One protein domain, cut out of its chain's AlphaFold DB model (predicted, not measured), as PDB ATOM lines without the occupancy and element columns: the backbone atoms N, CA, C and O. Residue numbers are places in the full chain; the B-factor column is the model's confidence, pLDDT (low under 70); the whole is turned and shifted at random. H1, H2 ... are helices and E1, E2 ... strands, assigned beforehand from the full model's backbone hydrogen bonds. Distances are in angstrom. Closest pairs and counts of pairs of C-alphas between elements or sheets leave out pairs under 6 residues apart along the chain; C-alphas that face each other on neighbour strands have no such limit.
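What this domain is: This is residues 91 to 104 and 142 to 212 of the 631 residues of the protein "Hypothetical protein" of Polarella glacialis (UniProt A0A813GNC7). Five antiparallel strands, in the order E1 E2 E3 E4 E5, form one strongly twisted sheet curled like part of a barrel, left open between E1 and E5. The long hairpin of E4 and E5 reaches to H2 at one end of the longest axis, while the short H1 only grazes the sheet near E1 and E2. The printed part has 85 residues, running E1 H1 E2 E3 H2 E4 E5, and its class is mixed, helices and strands. It is only just loose, close to compact, with a radius of gyration of the C-alphas of 14.7 A, and elongated, spanning 42 by 24 by 20 A.

Where its parts are: E1, residues 91 to 97, begins with C-alpha 91 at (5.388, 8.084, -31.563). E2 is residues 147 to 154 and E3 157 to 165. E4, residues 184 to 195, is 30.7 A long and bends by 57 degrees at residue 190. E5, residues 201 to 211, is 28.6 A long, bends by 51 degrees at residue 204 and ends with C-alpha 211 at (-1.869, 2.135, -54.513). H1 is residues 100 to 104; H2, residues 171 to 181, is 15.3 A long.

How they stand to each other: N 94 and O 151 of E1 and E2 are 2.9 A apart. In the hairpin E2 and E3, N 150 and O 162 are 2.9 A apart. E3 and E4 have N 161 and O 194 at 3.0 A; E4's pairing is staggered, with E5 over 184 to 194 and with E3 over 194 to 195. In the hairpin E4 and E5, N 191 and O 205 are 2.8 A apart. H2 only grazes the sheet, with residues 174 to 178; its closest C-alphas to E4 are those of Leu 178 and Val 184, 6.3 A apart. H1 only grazes it with residues 100 to 103. Every O i to N i+4 pair is within hydrogen-bond range in H2; in H1 it is 0 of 1, with 1 of 2 O i to N i+3 pairs.

The domain as a whole: Residues 105 to 141 are not printed, a gap of 15.3 A between C-alphas 104 and 142. The links printed whole are tight. Mean pLDDT of the printed part is 70.3, with residues 91 to 104 and 142 to 147 among those under 70.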
ATOM      1  N   ILE A  91       4.912   9.256 -30.831       52.56
ATOM      2  CA  ILE A  91       5.388   8.084 -31.563       52.56
ATOM      3  C   ILE A  91       5.439   8.477 -33.042       52.56
ATOM      4  O   ILE A  91       4.440   8.913 -33.614       52.56
ATOM      5  N   HIS A  92       6.603   8.342 -33.667       59.25
ATOM      6  CA  HIS A  92       6.809   8.634 -35.083       59.25
ATOM      7  C   HIS A  92       6.857   7.329 -35.863       59.25
ATOM      8  O   HIS A  92       7.456   6.354 -35.407       59.25
ATOM      9  N   LEU A  93       6.252   7.318 -37.050       59.72
ATOM     10  CA  LEU A  93       6.221   6.148 -37.913       59.72
ATOM     11  C   LEU A  93       6.960   6.450 -39.220       59.72
ATOM     12  O   LEU A  93       6.659   7.420 -39.918       59.72
ATOM     13  N   ARG A  94       7.945   5.607 -39.540       66.56
ATOM     14  CA  ARG A  94       8.681   5.632 -40.810       66.56
ATOM     15  C   ARG A  94       8.342   4.397 -41.630       66.56
ATOM     16  O   ARG A  94       8.376   3.283 -41.107       66.56
ATOM     17  N   LEU A  95       8.055   4.610 -42.908       65.06
ATOM     18  CA  LEU A  95       7.792   3.566 -43.897       65.06
ATOM     19  C   LEU A  95       8.995   3.420 -44.830       65.06
ATOM     20  O   LEU A  95       9.471   4.415 -45.375       65.06
ATOM     21  N   TRP A  96       9.439   2.184 -45.048       61.66
ATOM     22  CA  TRP A  96      10.516   1.853 -45.983       61.66
ATOM     23  C   TRP A  96      10.075   0.761 -46.960       61.66
ATOM     24  O   TRP A  96       9.549  -0.274 -46.549       61.66
ATOM     25  N   LEU A  97      10.342   0.977 -48.248       52.88
ATOM     26  CA  LEU A  97      10.151   0.022 -49.342       52.88
ATOM     27  C   LEU A  97      11.534  -0.431 -49.832       52.88
ATOM     28  O   LEU A  97      12.327   0.408 -50.253       52.88
ATOM     29  N   GLY A  98      11.849  -1.730 -49.772       50.78
ATOM     30  CA  GLY A  98      13.148  -2.243 -50.234       50.78
ATOM     31  C   GLY A  98      13.604  -3.545 -49.567       50.78
ATOM     32  O   GLY A  98      12.819  -4.252 -48.936       50.78
ATOM     33  N   SER A  99      14.892  -3.884 -49.705       47.78
ATOM     34  CA  SER A  99      15.508  -4.976 -48.936       47.78
ATOM     35  C   SER A  99      15.894  -4.520 -47.522       47.78
ATOM     36  O   SER A  99      16.126  -3.339 -47.273       47.78
ATOM     37  N   ALA A 100      16.013  -5.471 -46.590       41.47
ATOM     38  CA  ALA A 100      16.342  -5.179 -45.189       41.47
ATOM     39  C   ALA A 100      17.677  -4.424 -45.014       41.47
ATOM     40  O   ALA A 100      17.819  -3.638 -44.080       41.47
ATOM     41  N   SER A 101      18.630  -4.594 -45.938       41.47
ATOM     42  CA  SER A 101      19.914  -3.881 -45.927       41.47
ATOM     43  C   SER A 101      19.792  -2.369 -46.164       41.47
ATOM     44  O   SER A 101      20.701  -1.637 -45.784       41.47
ATOM     45  N   PHE A 102      18.688  -1.876 -46.744       44.56
ATOM     46  CA  PHE A 102      18.452  -0.433 -46.902       44.56
ATOM     47  C   PHE A 102      17.940   0.246 -45.625       44.56
ATOM     48  O   PHE A 102      18.160   1.440 -45.454       44.56
ATOM     49  N   ALA A 103      17.333  -0.491 -44.688       44.03
ATOM     50  CA  ALA A 103      16.781   0.084 -43.453       44.03
ATOM     51  C   ALA A 103      17.849   0.606 -42.463       44.03
ATOM     52  O   ALA A 103      17.499   1.246 -41.471       44.03
ATOM     53  N   ALA A 104      19.133   0.325 -42.723       39.78
ATOM     54  CA  ALA A 104      20.281   0.708 -41.898       39.78
ATOM     55  C   ALA A 104      21.227   1.732 -42.567       39.78
ATOM     56  O   ALA A 104      22.228   2.120 -41.964       39.78
ATOM     57  N   GLY A 142      14.115  -4.655 -55.866       42.31
ATOM     58  CA  GLY A 142      13.824  -5.093 -54.499       42.31
ATOM     59  C   GLY A 142      13.713  -6.626 -54.382       42.31
ATOM     60  O   GLY A 142      13.669  -7.322 -55.398       42.31
ATOM     61  N   PRO A 143      13.678  -7.172 -53.152       42.91
ATOM     62  CA  PRO A 143      13.485  -8.601 -52.947       42.91
ATOM     63  C   PRO A 143      12.095  -9.029 -53.430       42.91
ATOM     64  O   PRO A 143      11.125  -8.297 -53.243       42.91
ATOM     65  N   ASP A 144      12.018 -10.232 -53.986       49.66
ATOM     66  CA  ASP A 144      10.774 -10.922 -54.326       49.66
ATOM     67  C   ASP A 144      10.460 -11.950 -53.208       49.66
ATOM     68  O   ASP A 144      11.353 -12.734 -52.853       49.66
ATOM     69  N   PRO A 145       9.279 -11.926 -52.559       59.69
ATOM     70  CA  PRO A 145       8.200 -10.947 -52.708       59.69
ATOM     71  C   PRO A 145       8.536  -9.576 -52.087       59.69
ATOM     72  O   PRO A 145       9.334  -9.514 -51.133       59.69
ATOM     73  N   PRO A 146       7.906  -8.489 -52.587       62.34
ATOM     74  CA  PRO A 146       8.104  -7.125 -52.105       62.34
ATOM     75  C   PRO A 146       7.756  -6.963 -50.620       62.34
ATOM     76  O   PRO A 146       6.897  -7.648 -50.060       62.34
ATOM     77  N   ARG A 147       8.464  -6.045 -49.950       65.56
ATOM     78  CA  ARG A 147       8.421  -5.889 -48.487       65.56
ATOM     79  C   ARG A 147       8.301  -4.425 -48.093       65.56
ATOM     80  O   ARG A 147       9.016  -3.579 -48.631       65.56
ATOM     81  N   VAL A 148       7.447  -4.163 -47.107       70.56
ATOM     82  CA  VAL A 148       7.349  -2.867 -46.424       70.56
ATOM     83  C   VAL A 148       7.825  -3.045 -44.991       70.56
ATOM     84  O   VAL A 148       7.380  -3.954 -44.292       70.56
ATOM     85  N   PHE A 149       8.715  -2.170 -44.536       75.12
ATOM     86  CA  PHE A 149       9.121  -2.101 -43.136       75.12
ATOM     87  C   PHE A 149       8.508  -0.860 -42.492       75.12
ATOM     88  O   PHE A 149       8.669   0.250 -43.002       75.12
ATOM     89  N   LEU A 150       7.825  -1.052 -41.365       77.12
ATOM     90  CA  LEU A 150       7.319   0.024 -40.519       77.12
ATOM     91  C   LEU A 150       8.224   0.115 -39.292       77.12
ATOM     92  O   LEU A 150       8.394  -0.859 -38.560       77.12
ATOM     93  N   GLN A 151       8.804   1.285 -39.068       81.94
ATOM     94  CA  GLN A 151       9.618   1.587 -37.896       81.94
ATOM     95  C   GLN A 151       8.860   2.548 -36.982       81.94
ATOM     96  O   GLN A 151       8.416   3.602 -37.444       81.94
ATOM     97  N   LEU A 152       8.765   2.216 -35.696       77.44
ATOM     98  CA  LEU A 152       8.161   3.058 -34.669       77.44
ATOM     99  C   LEU A 152       9.245   3.629 -33.748       77.44
ATOM    100  O   LEU A 152      10.015   2.889 -33.131       77.44
ATOM    101  N   TRP A 153       9.288   4.956 -33.670       77.38
ATOM    102  CA  TRP A 153      10.277   5.733 -32.925       77.38
ATOM    103  C   TRP A 153       9.600   6.538 -31.814       77.38
ATOM    104  O   TRP A 153       8.515   7.078 -32.024       77.38
ATOM    105  N   HIS A 154      10.233   6.650 -30.652       71.00
ATOM    106  CA  HIS A 154       9.792   7.483 -29.536       71.00
ATOM    107  C   HIS A 154      10.920   8.467 -29.214       71.00
ATOM    108  O   HIS A 154      11.960   8.084 -28.679       71.00
ATOM    109  N   GLY A 155      10.753   9.727 -29.623       77.12
ATOM    110  CA  GLY A 155      11.874  10.666 -29.703       77.12
ATOM    111  C   GLY A 155      12.974  10.141 -30.637       77.12
ATOM    112  O   GLY A 155      12.713   9.828 -31.798       77.12
ATOM    113  N   SER A 156      14.202  10.023 -30.126       71.75
ATOM    114  CA  SER A 156      15.355   9.463 -30.849       71.75
ATOM    115  C   SER A 156      15.367   7.938 -30.951       71.75
ATOM    116  O   SER A 156      16.174   7.398 -31.708       71.75
ATOM    117  N   ASP A 157      14.515   7.239 -30.200       70.88
ATOM    118  CA  ASP A 157      14.726   5.826 -29.902       70.88
ATOM    119  C   ASP A 157      13.790   4.957 -30.747       70.88
ATOM    120  O   ASP A 157      12.564   5.028 -30.626       70.88
ATOM    121  N   LEU A 158      14.363   4.128 -31.623       77.12
ATOM    122  CA  LEU A 158      13.618   3.114 -32.367       77.12
ATOM    123  C   LEU A 158      13.183   2.016 -31.388       77.12
ATOM    124  O   LEU A 158      14.020   1.247 -30.923       77.12
ATOM    125  N   PHE A 159      11.887   1.939 -31.083       78.38
ATOM    126  CA  PHE A 159      11.357   0.997 -30.093       78.38
ATOM    127  C   PHE A 159      10.582  -0.167 -30.714       78.38
ATOM    128  O   PHE A 159      10.454  -1.201 -30.065       78.38
ATOM    129  N   GLY A 160      10.081  -0.026 -31.947       81.38
ATOM    130  CA  GLY A 160       9.306  -1.069 -32.622       81.38
ATOM    131  C   GLY A 160       9.654  -1.234 -34.101       81.38
ATOM    132  O   GLY A 160       9.881  -0.248 -34.805       81.38
ATOM    133  N   LEU A 161       9.650  -2.477 -34.584       80.50
ATOM    134  CA  LEU A 161       9.791  -2.811 -36.003       80.50
ATOM    135  C   LEU A 161       8.699  -3.801 -36.428       80.50
ATOM    136  O   LEU A 161       8.440  -4.788 -35.743       80.50
ATOM    137  N   VAL A 162       8.099  -3.556 -37.591       82.50
ATOM    138  CA  VAL A 162       7.145  -4.459 -38.247       82.50
ATOM    139  C   VAL A 162       7.569  -4.675 -39.693       82.50
ATOM    140  O   VAL A 162       8.014  -3.748 -40.373       82.50
ATOM    141  N   LYS A 163       7.404  -5.904 -40.179       81.31
ATOM    142  CA  LYS A 163       7.684  -6.310 -41.557       81.31
ATOM    143  C   LYS A 163       6.394  -6.814 -42.193       81.31
ATOM    144  O   LYS A 163       5.878  -7.851 -41.791       81.31
ATOM    145  N   VAL A 164       5.915  -6.106 -43.208       79.44
ATOM    146  CA  VAL A 164       4.798  -6.535 -44.053       79.44
ATOM    147  C   VAL A 164       5.374  -7.229 -45.279       79.44
ATOM    148  O   VAL A 164       6.212  -6.665 -45.989       79.44
ATOM    149  N   LEU A 165       4.936  -8.462 -45.511       75.19
ATOM    150  CA  LEU A 165       5.078  -9.114 -46.805       75.19
ATOM    151  C   LEU A 165       3.876  -8.686 -47.643       75.19
ATOM    152  O   LEU A 165       2.744  -8.817 -47.186       75.19
ATOM    153  N   LEU A 166       4.133  -8.134 -48.824       73.31
ATOM    154  CA  LEU A 166       3.088  -7.882 -49.807       73.31
ATOM    155  C   LEU A 166       3.028  -9.079 -50.748       73.31
ATOM    156  O   LEU A 166       4.074  -9.591 -51.156       73.31
ATOM    157  N   ASP A 167       1.819  -9.498 -51.109       73.81
ATOM    158  CA  ASP A 167       1.652 -10.480 -52.172       73.81
ATOM    159  C   ASP A 167       2.205  -9.906 -53.493       73.81
ATOM    160  O   ASP A 167       2.074  -8.701 -53.752       73.81
ATOM    161  N   PRO A 168       2.867 -10.728 -54.328       65.94
ATOM    162  CA  PRO A 168       3.336 -10.287 -55.631       65.94
ATOM    163  C   PRO A 168       2.125  -9.997 -56.520       65.94
ATOM    164  O   PRO A 168       1.388 -10.900 -56.907       65.94
ATOM    165  N   LEU A 169       1.917  -8.721 -56.833       63.19
ATOM    166  CA  LEU A 169       0.857  -8.279 -57.729       63.19
ATOM    167  C   LEU A 169       1.388  -8.223 -59.160       63.19
ATOM    168  O   LEU A 169       2.414  -7.584 -59.415       63.19
ATOM    169  N   GLU A 170       0.683  -8.848 -60.101       74.00
ATOM    170  CA  GLU A 170       1.051  -8.748 -61.510       74.00
ATOM    171  C   GLU A 170       0.839  -7.312 -62.014       74.00
ATOM    172  O   GLU A 170      -0.211  -6.696 -61.816       74.00
ATOM    173  N   GLU A 171       1.844  -6.765 -62.703       66.69
ATOM    174  CA  GLU A 171       1.845  -5.380 -63.204       66.69
ATOM    175  C   GLU A 171       0.613  -5.068 -64.073       66.69
ATOM    176  O   GLU A 171       0.119  -3.936 -64.099       66.69
ATOM    177  N   GLN A 172       0.103  -6.084 -64.771       69.62
ATOM    178  CA  GLN A 172      -1.060  -5.986 -65.640       69.62
ATOM    179  C   GLN A 172      -2.375  -5.906 -64.847       69.62
ATOM    180  O   GLN A 172      -3.180  -5.018 -65.127       69.62
ATOM    181  N   GLU A 173      -2.548  -6.720 -63.798       68.94
ATOM    182  CA  GLU A 173      -3.696  -6.620 -62.884       68.94
ATOM    183  C   GLU A 173      -3.718  -5.265 -62.166       68.94
ATOM    184  O   GLU A 173      -4.756  -4.605 -62.106       68.94
ATOM    185  N   VAL A 174      -2.566  -4.788 -61.676       65.44
ATOM    186  CA  VAL A 174      -2.478  -3.478 -61.007       65.44
ATOM    187  C   VAL A 174      -2.875  -2.350 -61.957       65.44
ATOM    188  O   VAL A 174      -3.627  -1.460 -61.558       65.44
ATOM    189  N   ARG A 175      -2.425  -2.379 -63.218       70.12
ATOM    190  CA  ARG A 175      -2.819  -1.382 -64.228       70.12
ATOM    191  C   ARG A 175      -4.311  -1.433 -64.544       70.12
ATOM    192  O   ARG A 175      -4.948  -0.378 -64.564       70.12
ATOM    193  N   GLU A 176      -4.882  -2.618 -64.750       72.19
ATOM    194  CA  GLU A 176      -6.320  -2.761 -65.002       72.19
ATOM    195  C   GLU A 176      -7.141  -2.248 -63.812       72.19
ATOM    196  O   GLU A 176      -7.984  -1.366 -63.986       72.19
ATOM    197  N   ILE A 177      -6.851  -2.686 -62.584       69.44
ATOM    198  CA  ILE A 177      -7.633  -2.264 -61.416       69.44
ATOM    199  C   ILE A 177      -7.436  -0.763 -61.125       69.44
ATOM    200  O   ILE A 177      -8.418  -0.087 -60.817       69.44
ATOM    201  N   LEU A 178      -6.229  -0.198 -61.289       68.12
ATOM    202  CA  LEU A 178      -6.013   1.252 -61.161       68.12
ATOM    203  C   LEU A 178      -6.771   2.053 -62.228       68.12
ATOM    204  O   LEU A 178      -7.359   3.079 -61.895       68.12
ATOM    205  N   SER A 179      -6.818   1.592 -63.480       71.56
ATOM    206  CA  SER A 179      -7.578   2.278 -64.540       71.56
ATOM    207  C   SER A 179      -9.099   2.213 -64.340       71.56
ATOM    208  O   SER A 179      -9.796   3.173 -64.663       71.56
ATOM    209  N   VAL A 180      -9.620   1.125 -63.757       70.81
ATOM    210  CA  VAL A 180     -11.065   0.927 -63.528       70.81
ATOM    211  C   VAL A 180     -11.549   1.514 -62.193       70.81
ATOM    212  O   VAL A 180     -12.694   1.957 -62.098       70.81
ATOM    213  N   ARG A 181     -10.719   1.500 -61.139       70.69
ATOM    214  CA  ARG A 181     -11.105   1.906 -59.769       70.69
ATOM    215  C   ARG A 181     -10.384   3.150 -59.240       70.69
ATOM    216  O   ARG A 181     -10.775   3.656 -58.192       70.69
ATOM    217  N   GLY A 182      -9.329   3.626 -59.901       70.19
ATOM    218  CA  GLY A 182      -8.480   4.742 -59.452       70.19
ATOM    219  C   GLY A 182      -7.525   4.403 -58.296       70.19
ATOM    220  O   GLY A 182      -6.493   5.052 -58.142       70.19
ATOM    221  N   TYR A 183      -7.828   3.375 -57.500       79.75
ATOM    222  CA  TYR A 183      -6.972   2.881 -56.422       79.75
ATOM    223  C   TYR A 183      -7.136   1.367 -56.207       79.75
ATOM    224  O   TYR A 183      -8.150   0.772 -56.580       79.75
ATOM    225  N   VAL A 184      -6.134   0.750 -55.578       79.12
ATOM    226  CA  VAL A 184      -6.107  -0.671 -55.184       79.12
ATOM    227  C   VAL A 184      -5.708  -0.755 -53.718       79.12
ATOM    228  O   VAL A 184      -4.754  -0.094 -53.322       79.12
ATOM    229  N   GLN A 185      -6.397  -1.559 -52.911       80.38
ATOM    230  CA  GLN A 185      -5.925  -1.925 -51.573       80.38
ATOM    231  C   GLN A 185      -4.945  -3.097 -51.709       80.38
ATOM    232  O   GLN A 185      -5.309  -4.141 -52.241       80.38
ATOM    233  N   LEU A 186      -3.694  -2.883 -51.301       77.25
ATOM    234  CA  LEU A 186      -2.583  -3.837 -51.419       77.25
ATOM    235  C   LEU A 186      -2.461  -4.732 -50.183       77.25
ATOM    236  O   LEU A 186      -1.953  -5.843 -50.262       77.25
ATOM    237  N   PHE A 187      -2.860  -4.203 -49.029       80.62
ATOM    238  CA  PHE A 187      -2.801  -4.869 -47.738       80.62
ATOM    239  C   PHE A 187      -3.853  -4.248 -46.822       80.62
ATOM    240  O   PHE A 187      -4.037  -3.030 -46.849       80.62
ATOM    241  N   ASP A 188      -4.503  -5.069 -46.007       83.06
ATOM    242  CA  ASP A 188      -5.363  -4.646 -44.905       83.06
ATOM    243  C   ASP A 188      -5.228  -5.679 -43.786       83.06
ATOM    244  O   ASP A 188      -5.511  -6.862 -43.987       83.06
ATOM    245  N   GLY A 189      -4.720  -5.271 -42.627       83.31
ATOM    246  CA  GLY A 189      -4.466  -6.219 -41.554       83.31
ATOM    247  C   GLY A 189      -3.889  -5.607 -40.291       83.31
ATOM    248  O   GLY A 189      -3.308  -4.522 -40.282       83.31
ATOM    249  N   THR A 190      -4.045  -6.340 -39.194       82.50
ATOM    250  CA  THR A 190      -3.444  -6.000 -37.905       82.50
ATOM    251  C   THR A 190      -2.132  -6.751 -37.745       82.50
ATOM    252  O   THR A 190      -2.089  -7.972 -37.863       82.50
ATOM    253  N   LEU A 191      -1.064  -6.006 -37.487       83.12
ATOM    254  CA  LEU A 191       0.305  -6.492 -37.398       83.12
ATOM    255  C   LEU A 191       0.812  -6.352 -35.964       83.12
ATOM    256  O   LEU A 191       0.590  -5.323 -35.326       83.12
ATOM    257  N   GLU A 192       1.527  -7.353 -35.464       83.94
ATOM    258  CA  GLU A 192       2.193  -7.268 -34.163       83.94
ATOM    259  C   GLU A 192       3.489  -6.450 -34.273       83.94
ATOM    260  O   GLU A 192       4.272  -6.601 -35.214       83.94
ATOM    261  N   VAL A 193       3.686  -5.541 -33.317       82.19
ATOM    262  CA  VAL A 193       4.866  -4.682 -33.191       82.19
ATOM    263  C   VAL A 193       5.850  -5.351 -32.251       82.19
ATOM    264  O   VAL A 193       5.598  -5.397 -31.049       82.19
ATOM    265  N   ASN A 194       6.992  -5.798 -32.769       79.56
ATOM    266  CA  ASN A 194       8.049  -6.385 -31.949       79.56
ATOM    267  C   ASN A 194       9.038  -5.314 -31.488       79.56
ATOM    268  O   ASN A 194       9.335  -4.373 -32.233       79.56
ATOM    269  N   ALA A 195       9.541  -5.456 -30.262       78.38
ATOM    270  CA  ALA A 195      10.516  -4.543 -29.686       78.38
ATOM    271  C   ALA A 195      11.847  -4.593 -30.449       78.38
ATOM    272  O   ALA A 195      12.304  -5.646 -30.893       78.38
ATOM    273  N   VAL A 196      12.536  -3.461 -30.569       77.94
ATOM    274  CA  VAL A 196      13.893  -3.489 -31.129       77.94
ATOM    275  C   VAL A 196      14.880  -4.000 -30.082       77.94
ATOM    276  O   VAL A 196      15.106  -3.370 -29.054       77.94
ATOM    277  N   GLY A 197      15.465  -5.166 -30.365       73.19
ATOM    278  CA  GLY A 197      16.396  -5.870 -29.480       73.19
ATOM    279  C   GLY A 197      15.791  -7.048 -28.706       73.19
ATOM    280  O   GLY A 197      16.532  -7.731 -28.002       73.19
ATOM    281  N   SER A 198      14.489  -7.325 -28.838       75.75
ATOM    282  CA  SER A 198      13.868  -8.551 -28.318       75.75
ATOM    283  C   SER A 198      12.602  -8.923 -29.091       75.75
ATOM    284  O   SER A 198      11.821  -8.057 -29.466       75.75
ATOM    285  N   ASP A 199      12.328 -10.219 -29.252       76.38
ATOM    286  CA  ASP A 199      11.113 -10.712 -29.931       76.38
ATOM    287  C   ASP A 199       9.823 -10.534 -29.093       76.38
ATOM    288  O   ASP A 199       8.832 -11.237 -29.282       76.38
ATOM    289  N   ALA A 200       9.825  -9.613 -28.126       79.31
ATOM    290  CA  ALA A 200       8.665  -9.294 -27.309       79.31
ATOM    291  C   ALA A 200       7.707  -8.366 -28.071       79.31
ATOM    292  O   ALA A 200       8.100  -7.295 -28.538       79.31
ATOM    293  N   VAL A 201       6.430  -8.751 -28.138       81.31
ATOM    294  CA  VAL A 201       5.364  -7.921 -28.712       81.31
ATOM    295  C   VAL A 201       5.088  -6.724 -27.793       81.31
ATOM    296  O   VAL A 201       4.715  -6.885 -26.632       81.31
ATOM    297  N   VAL A 202       5.263  -5.514 -28.321       80.38
ATOM    298  CA  VAL A 202       5.017  -4.220 -27.654       80.38
ATOM    299  C   VAL A 202       3.568  -3.759 -27.842       80.38
ATOM    300  O   VAL A 202       3.036  -3.012 -27.022       80.38
ATOM    301  N   GLY A 203       2.914  -4.196 -28.918       82.69
ATOM    302  CA  GLY A 203       1.525  -3.865 -29.225       82.69
ATOM    303  C   GLY A 203       1.116  -4.351 -30.610       82.69
ATOM    304  O   GLY A 203       1.828  -5.131 -31.237       82.69
ATOM    305  N   SER A 204      -0.019  -3.865 -31.108       81.94
ATOM    306  CA  SER A 204      -0.507  -4.161 -32.454       81.94
ATOM    307  C   SER A 204      -0.847  -2.882 -33.220       81.94
ATOM    308  O   SER A 204      -1.330  -1.902 -32.650       81.94
ATOM    309  N   LEU A 205      -0.573  -2.887 -34.523       77.62
ATOM    310  CA  LEU A 205      -0.833  -1.786 -35.442       77.62
ATOM    311  C   LEU A 205      -1.724  -2.288 -36.577       77.62
ATOM    312  O   LEU A 205      -1.337  -3.180 -37.329       77.62
ATOM    313  N   HIS A 206      -2.909  -1.701 -36.721       79.81
ATOM    314  CA  HIS A 206      -3.742  -1.918 -37.897       79.81
ATOM    315  C   HIS A 206      -3.219  -1.061 -39.058       79.81
ATOM    316  O   HIS A 206      -3.033   0.147 -38.906       79.81
ATOM    317  N   VAL A 207      -2.932  -1.697 -40.192       76.50
ATOM    318  CA  VAL A 207      -2.318  -1.079 -41.369       76.50
ATOM    319  C   VAL A 207      -3.137  -1.434 -42.600       76.50
ATOM    320  O   VAL A 207      -3.277  -2.606 -42.936       76.50
ATOM    321  N   SER A 208      -3.594  -0.403 -43.310       75.19
ATOM    322  CA  SER A 208      -4.101  -0.524 -44.675       75.19
ATOM    323  C   SER A 208      -3.156   0.201 -45.632       75.19
ATOM    324  O   SER A 208      -2.786   1.354 -45.394       75.19
ATOM    325  N   LEU A 209      -2.746  -0.471 -46.706       73.31
ATOM    326  CA  LEU A 209      -1.892   0.079 -47.760       73.31
ATOM    327  C   LEU A 209      -2.685   0.146 -49.061       73.31
ATOM    328  O   LEU A 209      -3.299  -0.840 -49.467       73.31
ATOM    329  N   HIS A 210      -2.628   1.285 -49.751       75.56
ATOM    330  CA  HIS A 210      -3.321   1.485 -51.022       75.56
ATOM    331  C   HIS A 210      -2.380   2.051 -52.097       75.56
ATOM    332  O   HIS A 210      -1.655   3.011 -51.842       75.56
ATOM    333  N   ALA A 211      -2.438   1.512 -53.316       72.44
ATOM    334  CA  ALA A 211      -1.869   2.135 -54.513       72.44
ATOM    335  C   ALA A 211      -2.889   3.079 -55.166       72.44
ATOM    336  O   ALA A 211      -4.090   2.822 -55.113       72.44
ATOM    337  N   GLY A 212      -2.427   4.159 -55.803       65.62
ATOM    338  CA  GLY A 212      -3.258   5.090 -56.589       65.62
ATOM    339  C   GLY A 212      -4.135   6.065 -55.789       65.62
ATOM    340  O   GLY A 212      -4.540   7.098 -56.325       65.62
TER     341      GLY A 212